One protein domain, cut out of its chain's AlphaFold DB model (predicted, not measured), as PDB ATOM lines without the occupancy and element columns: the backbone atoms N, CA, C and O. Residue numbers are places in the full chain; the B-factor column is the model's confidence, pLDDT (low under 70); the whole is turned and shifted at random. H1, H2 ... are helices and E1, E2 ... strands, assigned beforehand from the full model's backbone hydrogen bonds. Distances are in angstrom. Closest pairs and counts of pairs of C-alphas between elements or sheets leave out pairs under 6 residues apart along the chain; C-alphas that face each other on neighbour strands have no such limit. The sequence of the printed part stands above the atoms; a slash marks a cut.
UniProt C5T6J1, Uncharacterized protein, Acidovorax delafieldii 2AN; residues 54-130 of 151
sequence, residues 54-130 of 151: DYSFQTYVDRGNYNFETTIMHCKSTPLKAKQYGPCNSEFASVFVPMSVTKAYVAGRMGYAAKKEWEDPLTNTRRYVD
ATOM      1  N   ASP A  54     188.318 214.850 348.628       57.56
ATOM      2  CA  ASP A  54     189.354 214.379 347.710       57.56
ATOM      3  C   ASP A  54     190.594 213.835 348.425       57.56
ATOM      4  O   ASP A  54     191.149 214.465 349.323       57.56
ATOM      5  N   TYR A  55     191.076 212.683 347.950       58.66
ATOM      6  CA  TYR A  55     192.202 211.939 348.530       58.66
ATOM      7  C   TYR A  55     193.524 212.095 347.756       58.66
ATOM      8  O   TYR A  55     194.513 211.448 348.087       58.66
ATOM      9  N   SER A  56     193.582 212.924 346.709       65.12
ATOM     10  CA  SER A  56     194.704 212.942 345.753       65.12
ATOM     11  C   SER A  56     195.782 213.994 346.044       65.12
ATOM     12  O   SER A  56     196.338 214.592 345.118       65.12
ATOM     13  N   PHE A  57     196.071 214.251 347.315       72.44
ATOM     14  CA  PHE A  57     197.164 215.141 347.694       72.44
ATOM     15  C   PHE A  57     198.529 214.474 347.488       72.44
ATOM     16  O   PHE A  57     198.705 213.279 347.717       72.44
ATOM     17  N   GLN A  58     199.509 215.267 347.074       78.94
ATOM     18  CA  GLN A  58     200.910 214.887 346.945       78.94
ATOM     19  C   GLN A  58     201.747 215.810 347.827       78.94
ATOM     20  O   GLN A  58     201.490 217.008 347.879       78.94
ATOM     21  N   THR A  59     202.773 215.289 348.490       79.06
ATOM     22  CA  THR A  59     203.719 216.129 349.237       79.06
ATOM     23  C   THR A  59     204.861 216.554 348.321       79.06
ATOM     24  O   THR A  59     205.467 215.726 347.641       79.06
ATOM     25  N   TYR A  60     205.163 217.848 348.299       78.38
ATOM     26  CA  TYR A  60     206.314 218.421 347.614       78.38
ATOM     27  C   TYR A  60     207.313 218.960 348.638       78.38
ATOM     28  O   TYR A  60     206.924 219.670 349.559       78.38
ATOM     29  N   VAL A  61     208.602 218.667 348.449       79.12
ATOM     30  CA  VAL A  61     209.688 219.182 349.298       79.12
ATOM     31  C   VAL A  61     210.513 220.190 348.511       79.12
ATOM     32  O   VAL A  61     211.158 219.836 347.519       79.12
ATOM     33  N   ASP A  62     210.539 221.445 348.964       70.19
ATOM     34  CA  ASP A  62     211.345 222.476 348.316       70.19
ATOM     35  C   ASP A  62     212.791 222.495 348.828       70.19
ATOM     36  O   ASP A  62     213.153 223.213 349.764       70.19
ATOM     37  N   ARG A  63     213.664 221.742 348.151       70.62
ATOM     38  CA  ARG A  63     215.097 221.676 348.490       70.62
ATOM     39  C   ARG A  63     215.833 223.016 348.359       70.62
ATOM     40  O   ARG A  63     216.890 223.189 348.953       70.62
ATOM     41  N   GLY A  64     215.295 223.969 347.593       64.50
ATOM     42  CA  GLY A  64     215.868 225.311 347.420       64.50
ATOM     43  C   GLY A  64     215.375 226.339 348.445       64.50
ATOM     44  O   GLY A  64     215.813 227.496 348.410       64.50
ATOM     45  N   ASN A  65     214.458 225.937 349.328       59.97
ATOM     46  CA  ASN A  65     213.852 226.774 350.357       59.97
ATOM     47  C   ASN A  65     213.722 226.010 351.683       59.97
ATOM     48  O   ASN A  65     212.627 225.655 352.110       59.97
ATOM     49  N   TYR A  66     214.867 225.732 352.312       67.88
ATOM     50  CA  TYR A  66     214.953 225.131 353.652       67.88
ATOM     51  C   TYR A  66     214.214 223.787 353.823       67.88
ATOM     52  O   TYR A  66     213.879 223.417 354.943       67.88
ATOM     53  N   ASN A  67     213.994 223.036 352.734       71.50
ATOM     54  CA  ASN A  67     213.263 221.761 352.725       71.50
ATOM     55  C   ASN A  67     211.828 221.865 353.256       71.50
ATOM     56  O   ASN A  67     211.331 220.922 353.867       71.50
ATOM     57  N   PHE A  68     211.154 222.994 353.027       74.19
ATOM     58  CA  PHE A  68     209.764 223.125 353.443       74.19
ATOM     59  C   PHE A  68     208.885 222.101 352.706       74.19
ATOM     60  O   PHE A  68     208.934 222.002 351.474       74.19
ATOM     61  N   GLU A  69     208.106 221.330 353.466       72.31
ATOM     62  CA  GLU A  69     207.141 220.374 352.925       72.31
ATOM     63  C   GLU A  69     205.809 221.082 352.687       72.31
ATOM     64  O   GLU A  69     205.250 221.725 353.574       72.31
ATOM     65  N   THR A  70     205.289 220.991 351.468       76.06
ATOM     66  CA  THR A  70     203.995 221.562 351.097       76.06
ATOM     67  C   THR A  70     203.145 220.501 350.431       76.06
ATOM     68  O   THR A  70     203.562 219.848 349.476       76.06
ATOM     69  N   THR A  71     201.923 220.352 350.923       78.44
ATOM     70  CA  THR A  71     200.933 219.463 350.331       78.44
ATOM     71  C   THR A  71     200.277 220.155 349.138       78.44
ATOM     72  O   THR A  71     199.690 221.229 349.273       78.44
ATOM     73  N   ILE A  72     200.374 219.535 347.964       79.19
ATOM     74  CA  ILE A  72     199.883 220.049 346.686       79.19
ATOM     75  C   ILE A  72     198.870 219.086 346.061       79.19
ATOM     76  O   ILE A  72     198.952 217.872 346.230       79.19
ATOM     77  N   MET A  73     197.931 219.617 345.291       82.12
ATOM     78  CA  MET A  73     196.993 218.849 344.479       82.12
ATOM     79  C   MET A  73     197.108 219.276 343.016       82.12
ATOM     80  O   MET A  73     197.310 220.453 342.709       82.12
ATOM     81  N   HIS A  74     196.983 218.309 342.106       82.75
ATOM     82  CA  HIS A  74     196.998 218.551 340.669       82.75
ATOM     83  C   HIS A  74     195.571 218.624 340.104       82.75
ATOM     84  O   HIS A  74     194.879 217.623 339.951       82.75
ATOM     85  N   CYS A  75     195.168 219.830 339.737       80.12
ATOM     86  CA  CYS A  75     193.867 220.241 339.241       80.12
ATOM     87  C   CYS A  75     193.841 220.297 337.712       80.12
ATOM     88  O   CYS A  75     193.742 221.366 337.118       80.12
ATOM     89  N   LYS A  76     193.943 219.131 337.059       72.00
ATOM     90  CA  LYS A  76     193.824 219.031 335.589       72.00
ATOM     91  C   LYS A  76     192.440 219.440 335.066       72.00
ATOM     92  O   LYS A  76     192.301 219.777 333.897       72.00
ATOM     93  N   SER A  77     191.428 219.386 335.924       65.00
ATOM     94  CA  SER A  77     190.070 219.849 335.660       65.00
ATOM     95  C   SER A  77     189.511 220.465 336.935       65.00
ATOM     96  O   SER A  77     189.694 219.889 338.008       65.00
ATOM     97  N   THR A  78     188.809 221.588 336.821       66.31
ATOM     98  CA  THR A  78     188.138 222.243 337.950       66.31
ATOM     99  C   THR A  78     186.680 221.782 337.987       66.31
ATOM    100  O   THR A  78     185.864 222.318 337.234       66.31
ATOM    101  N   PRO A  79     186.318 220.750 338.778       63.22
ATOM    102  CA  PRO A  79     184.929 220.319 338.857       63.22
ATOM    103  C   PRO A  79     184.063 221.456 339.402       63.22
ATOM    104  O   PRO A  79     184.500 222.238 340.251       63.22
ATOM    105  N   LEU A  80     182.810 221.526 338.946       59.62
ATOM    106  CA  LEU A  80     181.841 222.466 339.502       59.62
ATOM    107  C   LEU A  80     181.711 222.223 341.007       59.62
ATOM    108  O   LEU A  80     181.408 221.109 341.442       59.62
ATOM    109  N   LYS A  81     181.888 223.287 341.790       60.06
ATOM    110  CA  LYS A  81     181.913 223.248 343.258       60.06
ATOM    111  C   LYS A  81     180.649 222.663 343.893       60.06
ATOM    112  O   LYS A  81     180.702 222.084 344.972       60.06
ATOM    113  N   ALA A  82     179.520 222.749 343.187       55.38
ATOM    114  CA  ALA A  82     178.247 222.151 343.589       55.38
ATOM    115  C   ALA A  82     178.237 220.608 343.567       55.38
ATOM    116  O   ALA A  82     177.363 220.004 344.184       55.38
ATOM    117  N   LYS A  83     179.170 219.959 342.850       55.41
ATOM    118  CA  LYS A  83     179.237 218.491 342.713       55.41
ATOM    119  C   LYS A  83     180.324 217.857 343.579       55.41
ATOM    120  O   LYS A  83     180.132 216.750 344.070       55.41
ATOM    121  N   GLN A  84     181.448 218.544 343.762       59.81
ATOM    122  CA  GLN A  84     182.595 218.055 344.524       59.81
ATOM    123  C   GLN A  84     183.338 219.246 345.117       59.81
ATOM    124  O   GLN A  84     183.564 220.236 344.423       59.81
ATOM    125  N   TYR A  85     183.703 219.153 346.393       62.03
ATOM    126  CA  TYR A  85     184.436 220.194 347.100       62.03
ATOM    127  C   TYR A  85     185.879 219.734 347.291       62.03
ATOM    128  O   TYR A  85     186.121 218.718 347.946       62.03
ATOM    129  N   GLY A  86     186.827 220.453 346.696       67.94
ATOM    130  CA  GLY A  86     188.230 220.063 346.675       67.94
ATOM    131  C   GLY A  86     189.161 221.271 346.550       67.94
ATOM    132  O   GLY A  86     188.726 222.353 346.165       67.94
ATOM    133  N   PRO A  87     190.463 221.108 346.815       70.25
ATOM    134  CA  PRO A  87     191.462 222.165 346.627       70.25
ATOM    135  C   PRO A  87     191.414 222.818 345.243       70.25
ATOM    136  O   PRO A  87     191.736 223.983 345.092       70.25
ATOM    137  N   CYS A  88     190.970 222.100 344.213       75.69
ATOM    138  CA  CYS A  88     190.904 222.636 342.857       75.69
ATOM    139  C   CYS A  88     189.835 223.707 342.634       75.69
ATOM    140  O   CYS A  88     189.946 224.470 341.682       75.69
ATOM    141  N   ASN A  89     188.810 223.762 343.484       72.94
ATOM    142  CA  ASN A  89     187.718 224.736 343.406       72.94
ATOM    143  C   ASN A  89     187.472 225.455 344.742       72.94
ATOM    144  O   ASN A  89     186.422 226.071 344.948       72.94
ATOM    145  N   SER A  90     188.448 225.362 345.645       75.12
ATOM    146  CA  SER A  90     188.420 226.014 346.940       75.12
ATOM    147  C   SER A  90     188.996 227.417 346.837       75.12
ATOM    148  O   SER A  90     190.048 227.639 346.248       75.12
ATOM    149  N   GLU A  91     188.337 228.353 347.495       76.12
ATOM    150  CA  GLU A  91     188.823 229.704 347.739       76.12
ATOM    151  C   GLU A  91     189.987 229.740 348.745       76.12
ATOM    152  O   GLU A  91     190.671 230.758 348.838       76.12
ATOM    153  N   PHE A  92     190.226 228.641 349.474       74.25
ATOM    154  CA  PHE A  92     191.430 228.412 350.281       74.25
ATOM    155  C   PHE A  92     192.635 227.970 349.458       74.25
ATOM    156  O   PHE A  92     193.696 227.752 350.025       74.25
ATOM    157  N   ALA A  93     192.487 227.718 348.162       76.75
ATOM    158  CA  ALA A  93     193.583 227.185 347.378       76.75
ATOM    159  C   ALA A  93     194.359 228.292 346.671       76.75
ATOM    160  O   ALA A  93     193.795 229.103 345.934       76.75
ATOM    161  N   SER A  94     195.676 228.250 346.821       78.62
ATOM    162  CA  SER A  94     196.602 229.161 346.159       78.62
ATOM    163  C   SER A  94     197.428 228.445 345.097       78.62
ATOM    164  O   SER A  94     197.623 227.225 345.130       78.62
ATOM    165  N   VAL A  95     197.888 229.213 344.105       81.00
ATOM    166  CA  VAL A  95     198.785 228.728 343.045       81.00
ATOM    167  C   VAL A  95     200.060 228.195 343.684       81.00
ATOM    168  O   VAL A  95     200.747 228.921 344.398       81.00
ATOM    169  N   PHE A  96     200.410 226.943 343.405       81.50
ATOM    170  CA  PHE A  96     201.668 226.390 343.884       81.50
ATOM    171  C   PHE A  96     202.836 226.809 342.984       81.50
ATOM    172  O   PHE A  96     202.895 226.422 341.814       81.50
ATOM    173  N   VAL A  97     203.793 227.547 343.558       78.62
ATOM    174  CA  VAL A  97     205.029 227.983 342.892       78.62
ATOM    175  C   VAL A  97     206.238 227.564 343.743       78.62
ATOM    176  O   VAL A  97     206.517 228.195 344.761       78.62
ATOM    177  N   PRO A  98     206.977 226.502 343.372       71.62
ATOM    178  CA  PRO A  98     208.157 226.080 344.112       71.62
ATOM    179  C   PRO A  98     209.314 227.044 343.885       71.62
ATOM    180  O   PRO A  98     209.671 227.378 342.752       71.62
ATOM    181  N   MET A  99     209.977 227.427 344.969       68.25
ATOM    182  CA  MET A  99     211.069 228.386 344.920       68.25
ATOM    183  C   MET A  99     212.341 227.793 344.323       68.25
ATOM    184  O   MET A  99     213.098 228.533 343.700       68.25
ATOM    185  N   SER A 100     212.602 226.489 344.462       63.72
ATOM    186  CA  SER A 100     213.732 225.826 343.779       63.72
ATOM    187  C   SER A 100     213.671 225.970 342.261       63.72
ATOM    188  O   SER A 100     214.691 226.261 341.640       63.72
ATOM    189  N   VAL A 101     212.487 225.818 341.663       57.97
ATOM    190  CA  VAL A 101     212.289 225.983 340.216       57.97
ATOM    191  C   VAL A 101     212.463 227.445 339.819       57.97
ATOM    192  O   VAL A 101     213.198 227.730 338.875       57.97
ATOM    193  N   THR A 102     211.879 228.381 340.571       60.03
ATOM    194  CA  THR A 102     212.031 229.820 340.310       60.03
ATOM    195  C   THR A 102     213.489 230.273 340.447       60.03
ATOM    196  O   THR A 102     213.996 230.983 339.581       60.03
ATOM    197  N   LYS A 103     214.217 229.810 341.473       52.72
ATOM    198  CA  LYS A 103     215.650 230.107 341.668       52.72
ATOM    199  C   LYS A 103     216.522 229.478 340.578       52.72
ATOM    200  O   LYS A 103     217.382 230.157 340.026       52.72
ATOM    201  N   ALA A 104     216.283 228.213 340.224       55.09
ATOM    202  CA  ALA A 104     216.984 227.556 339.119       55.09
ATOM    203  C   ALA A 104     216.678 228.214 337.761       55.09
ATOM    204  O   ALA A 104     217.516 228.176 336.868       55.09
ATOM    205  N   TYR A 105     215.506 228.839 337.602       54.78
ATOM    206  CA  TYR A 105     215.134 229.585 336.401       54.78
ATOM    207  C   TYR A 105     215.849 230.927 336.283       54.78
ATOM    208  O   TYR A 105     216.339 231.244 335.202       54.78
ATOM    209  N   VAL A 106     215.957 231.689 337.379       51.75
ATOM    210  CA  VAL A 106     216.819 232.887 337.417       51.75
ATOM    211  C   VAL A 106     218.264 232.514 337.031       51.75
ATOM    212  O   VAL A 106     218.971 233.335 336.461       51.75
ATOM    213  N   ALA A 107     218.658 231.249 337.236       48.50
ATOM    214  CA  ALA A 107     219.935 230.670 336.818       48.50
ATOM    215  C   ALA A 107     219.912 229.806 335.519       48.50
ATOM    216  O   ALA A 107     220.947 229.240 335.170       48.50
ATOM    217  N   GLY A 108     218.799 229.716 334.766       53.41
ATOM    218  CA  GLY A 108     218.801 229.303 333.346       53.41
ATOM    219  C   GLY A 108     218.354 227.886 332.923       53.41
ATOM    220  O   GLY A 108     219.024 227.306 332.071       53.41
ATOM    221  N   ARG A 109     217.250 227.291 333.426       59.66
ATOM    222  CA  ARG A 109     216.851 225.907 333.011       59.66
ATOM    223  C   ARG A 109     215.391 225.586 332.622       59.66
ATOM    224  O   ARG A 109     215.139 224.437 332.276       59.66
ATOM    225  N   MET A 110     214.433 226.518 332.604       64.44
ATOM    226  CA  MET A 110     213.083 226.240 332.052       64.44
ATOM    227  C   MET A 110     212.860 227.031 330.761       64.44
ATOM    228  O   MET A 110     213.358 228.146 330.630       64.44
ATOM    229  N   GLY A 111     212.107 226.481 329.806       66.56
ATOM    230  CA  GLY A 111     211.639 227.262 328.659       66.56
ATOM    231  C   GLY A 111     210.653 228.348 329.107       66.56
ATOM    232  O   GLY A 111     209.840 228.110 330.000       66.56
ATOM    233  N   TYR A 112     210.694 229.526 328.476       70.69
ATOM    234  CA  TYR A 112     209.833 230.675 328.808       70.69
ATOM    235  C   TYR A 112     208.339 230.311 328.882       70.69
ATOM    236  O   TYR A 112     207.648 230.736 329.803       70.69
ATOM    237  N   ALA A 113     207.853 229.478 327.955       73.88
ATOM    238  CA  ALA A 113     206.458 229.038 327.920       73.88
ATOM    239  C   ALA A 113     206.060 228.211 329.154       73.88
ATOM    240  O   ALA A 113     205.032 228.488 329.760       73.88
ATOM    241  N   ALA A 114     206.903 227.262 329.570       72.06
ATOM    242  CA  ALA A 114     206.641 226.434 330.746       72.06
ATOM    243  C   ALA A 114     206.716 227.246 332.050       72.06
ATOM    244  O   ALA A 114     205.917 227.023 332.955       72.06
ATOM    245  N   LYS A 115     207.612 228.243 332.133       72.94
ATOM    246  CA  LYS A 115     207.608 229.187 333.259       72.94
ATOM    247  C   LYS A 115     206.318 229.998 333.291       72.94
ATOM    248  O   LYS A 115     205.705 230.117 334.344       72.94
ATOM    249  N   LYS A 116     205.924 230.559 332.145       74.50
ATOM    250  CA  LYS A 116     204.704 231.356 332.032       74.50
ATOM    251  C   LYS A 116     203.480 230.541 332.452       74.50
ATOM    252  O   LYS A 116     202.676 231.052 333.211       74.50
ATOM    253  N   GLU A 117     203.387 229.280 332.034       75.19
ATOM    254  CA  GLU A 117     202.318 228.356 332.445       75.19
ATOM    255  C   GLU A 117     202.294 228.106 333.965       75.19
ATOM    256  O   GLU A 117     201.238 227.986 334.576       75.19
ATOM    257  N   TRP A 118     203.464 228.051 334.601       72.88
ATOM    258  CA  TRP A 118     203.580 227.847 336.046       72.88
ATOM    259  C   TRP A 118     203.311 229.107 336.875       72.88
ATOM    260  O   TRP A 118     202.810 229.008 337.992       72.88
ATOM    261  N   GLU A 119     203.659 230.289 336.376       73.19
ATOM    262  CA  GLU A 119     203.395 231.551 337.078       73.19
ATOM    263  C   GLU A 119     201.971 232.061 336.845       73.19
ATOM    264  O   GLU A 119     201.435 232.777 337.688       73.19
ATOM    265  N   ASP A 120     201.350 231.694 335.723       76.38
ATOM    266  CA  ASP A 120     200.009 232.132 335.359       76.38
ATOM    267  C   ASP A 120     198.936 231.358 336.153       76.38
ATOM    268  O   ASP A 120     198.762 230.147 335.967       76.38
ATOM    269  N   PRO A 121     198.146 232.040 337.007       71.31
ATOM    270  CA  PRO A 121     197.073 231.417 337.772       71.31
ATOM    271  C   PRO A 121     195.975 230.781 336.915       71.31
ATOM    272  O   PRO A 121     195.191 230.002 337.451       71.31
ATOM    273  N   LEU A 122     195.867 231.116 335.629       72.94
ATOM    274  CA  LEU A 122     194.856 230.560 334.728       72.94
ATOM    275  C   LEU A 122     195.274 229.217 334.128       72.94
ATOM    276  O   LEU A 122     194.411 228.434 333.736       72.94
ATOM    277  N   THR A 123     196.576 228.941 334.058       78.75
ATOM    278  CA  THR A 123     197.112 227.729 333.420       78.75
ATOM    279  C   THR A 123     197.847 226.815 334.398       78.75
ATOM    280  O   THR A 123     197.920 225.610 334.155       78.75
ATOM    281  N   ASN A 124     198.275 227.322 335.559       80.62
ATOM    282  CA  ASN A 124     198.858 226.488 336.601       80.62
ATOM    283  C   ASN A 124     197.798 225.569 337.232       80.62
ATOM    284  O   ASN A 124     196.893 225.985 337.969       80.62
ATOM    285  N   THR A 125     197.956 224.276 336.970       82.94
ATOM    286  CA  THR A 125     197.093 223.212 337.479       82.94
ATOM    287  C   THR A 125     197.468 222.760 338.890       82.94
ATOM    288  O   THR A 125     196.757 221.953 339.470       82.94
ATOM    289  N   ARG A 126     198.571 223.216 339.484       83.75
ATOM    290  CA  ARG A 126     199.000 222.819 340.832       83.75
ATOM    291  C   ARG A 126     198.548 223.841 341.865       83.75
ATOM    292  O   ARG A 126     198.821 225.035 341.746       83.75
ATOM    293  N   ARG A 127     197.890 223.355 342.915       81.62
ATOM    294  CA  ARG A 127     197.395 224.180 344.020       81.62
ATOM    295  C   ARG A 127     197.838 223.618 345.355       81.62
ATOM    296  O   ARG A 127     197.884 222.401 345.514       81.62
ATOM    297  N   TYR A 128     198.136 224.492 346.303       79.38
ATOM    298  CA  TYR A 128     198.259 224.126 347.713       79.38
ATOM    299  C   TYR A 128     197.118 224.775 348.497       79.38
ATOM    300  O   TYR A 128     196.486 225.718 348.023       79.38
ATOM    301  N   VAL A 129     196.825 224.233 349.673       73.88
ATOM    302  CA  VAL A 129     195.737 224.709 350.530       73.88
ATOM    303  C   VAL A 129     196.315 225.705 351.531       73.88
ATOM    304  O   VAL A 129     197.161 225.340 352.348       73.88
ATOM    305  N   ASP A 130     195.867 226.953 351.457       69.44
ATOM    306  CA  ASP A 130     196.157 228.001 352.429       69.44
ATOM    307  C   ASP A 130     195.569 227.655 353.796       69.44
ATOM    308  O   ASP A 130     194.575 226.938 353.913       69.44
TER     309      ASP A 130
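What this domain is: This is residues 54 to 130 of the 151 residues of an uncharacterized protein of Acidovorax delafieldii 2AN (UniProt C5T6J1). A strongly twisted antiparallel sheet of four strands makes the middle of an elongated shape, with two short helices, H1 and H2, toward one end and the long loop of residues 75 to 92 reaching out at the other. The 77 printed residues hold E1, E2, E3, H1, H2 and E4 in that order, a mixed class with 36 residues in named elements, under half. The sheet's order is E1, E2, E4, E3. The whole is only just compact, close to loose, with a radius of gyration of the C-alphas of 13.4 A and spans of 43 by 27 by 17 A.

How they stand to each other: E1, residues 57 to 62, and E2, residues 68 to 74, form an antiparallel hairpin at 141 degrees, with N 60 and O 70 2.8 A apart, within hydrogen-bond range. E4, residues 126 to 129, is the antiparallel neighbour of E2, with N 73 and O 127 at 2.8 A. The edge strand E3, residues 93 to 95, is antiparallel to E4, with N 94 and O 128 at 2.9 A. H1, residues 99 to 106, is not on the sheet, but only just, with 4 pairs of C-alphas within 10 A; the C-alphas of Asp 62 and Ser 100, the closest of E1 and H1, are 6.1 A apart. H2, residues 112 to 119, is not on the sheet and is near H1. In both helices every O i to N i+4 pair is within hydrogen-bond range.

Where its parts are: E1 begins at C-alpha 57 (197.164, 215.141, 347.694) and is 16.0 A long; E2 is 18.6 A long. H1 and H2 are each 10.5 A long. E4 ends at C-alpha 129 (195.737, 224.709, 350.530).

The domain as a whole: The C-alphas of Ala 82 and Ala 107, 43.1 A apart, are the farthest apart. The printed part has no cut, and the link E2 to E3 is long. Mean pLDDT of the printed part is 70.0; residues 77 to 86 and 99 to 111 are among those under 70.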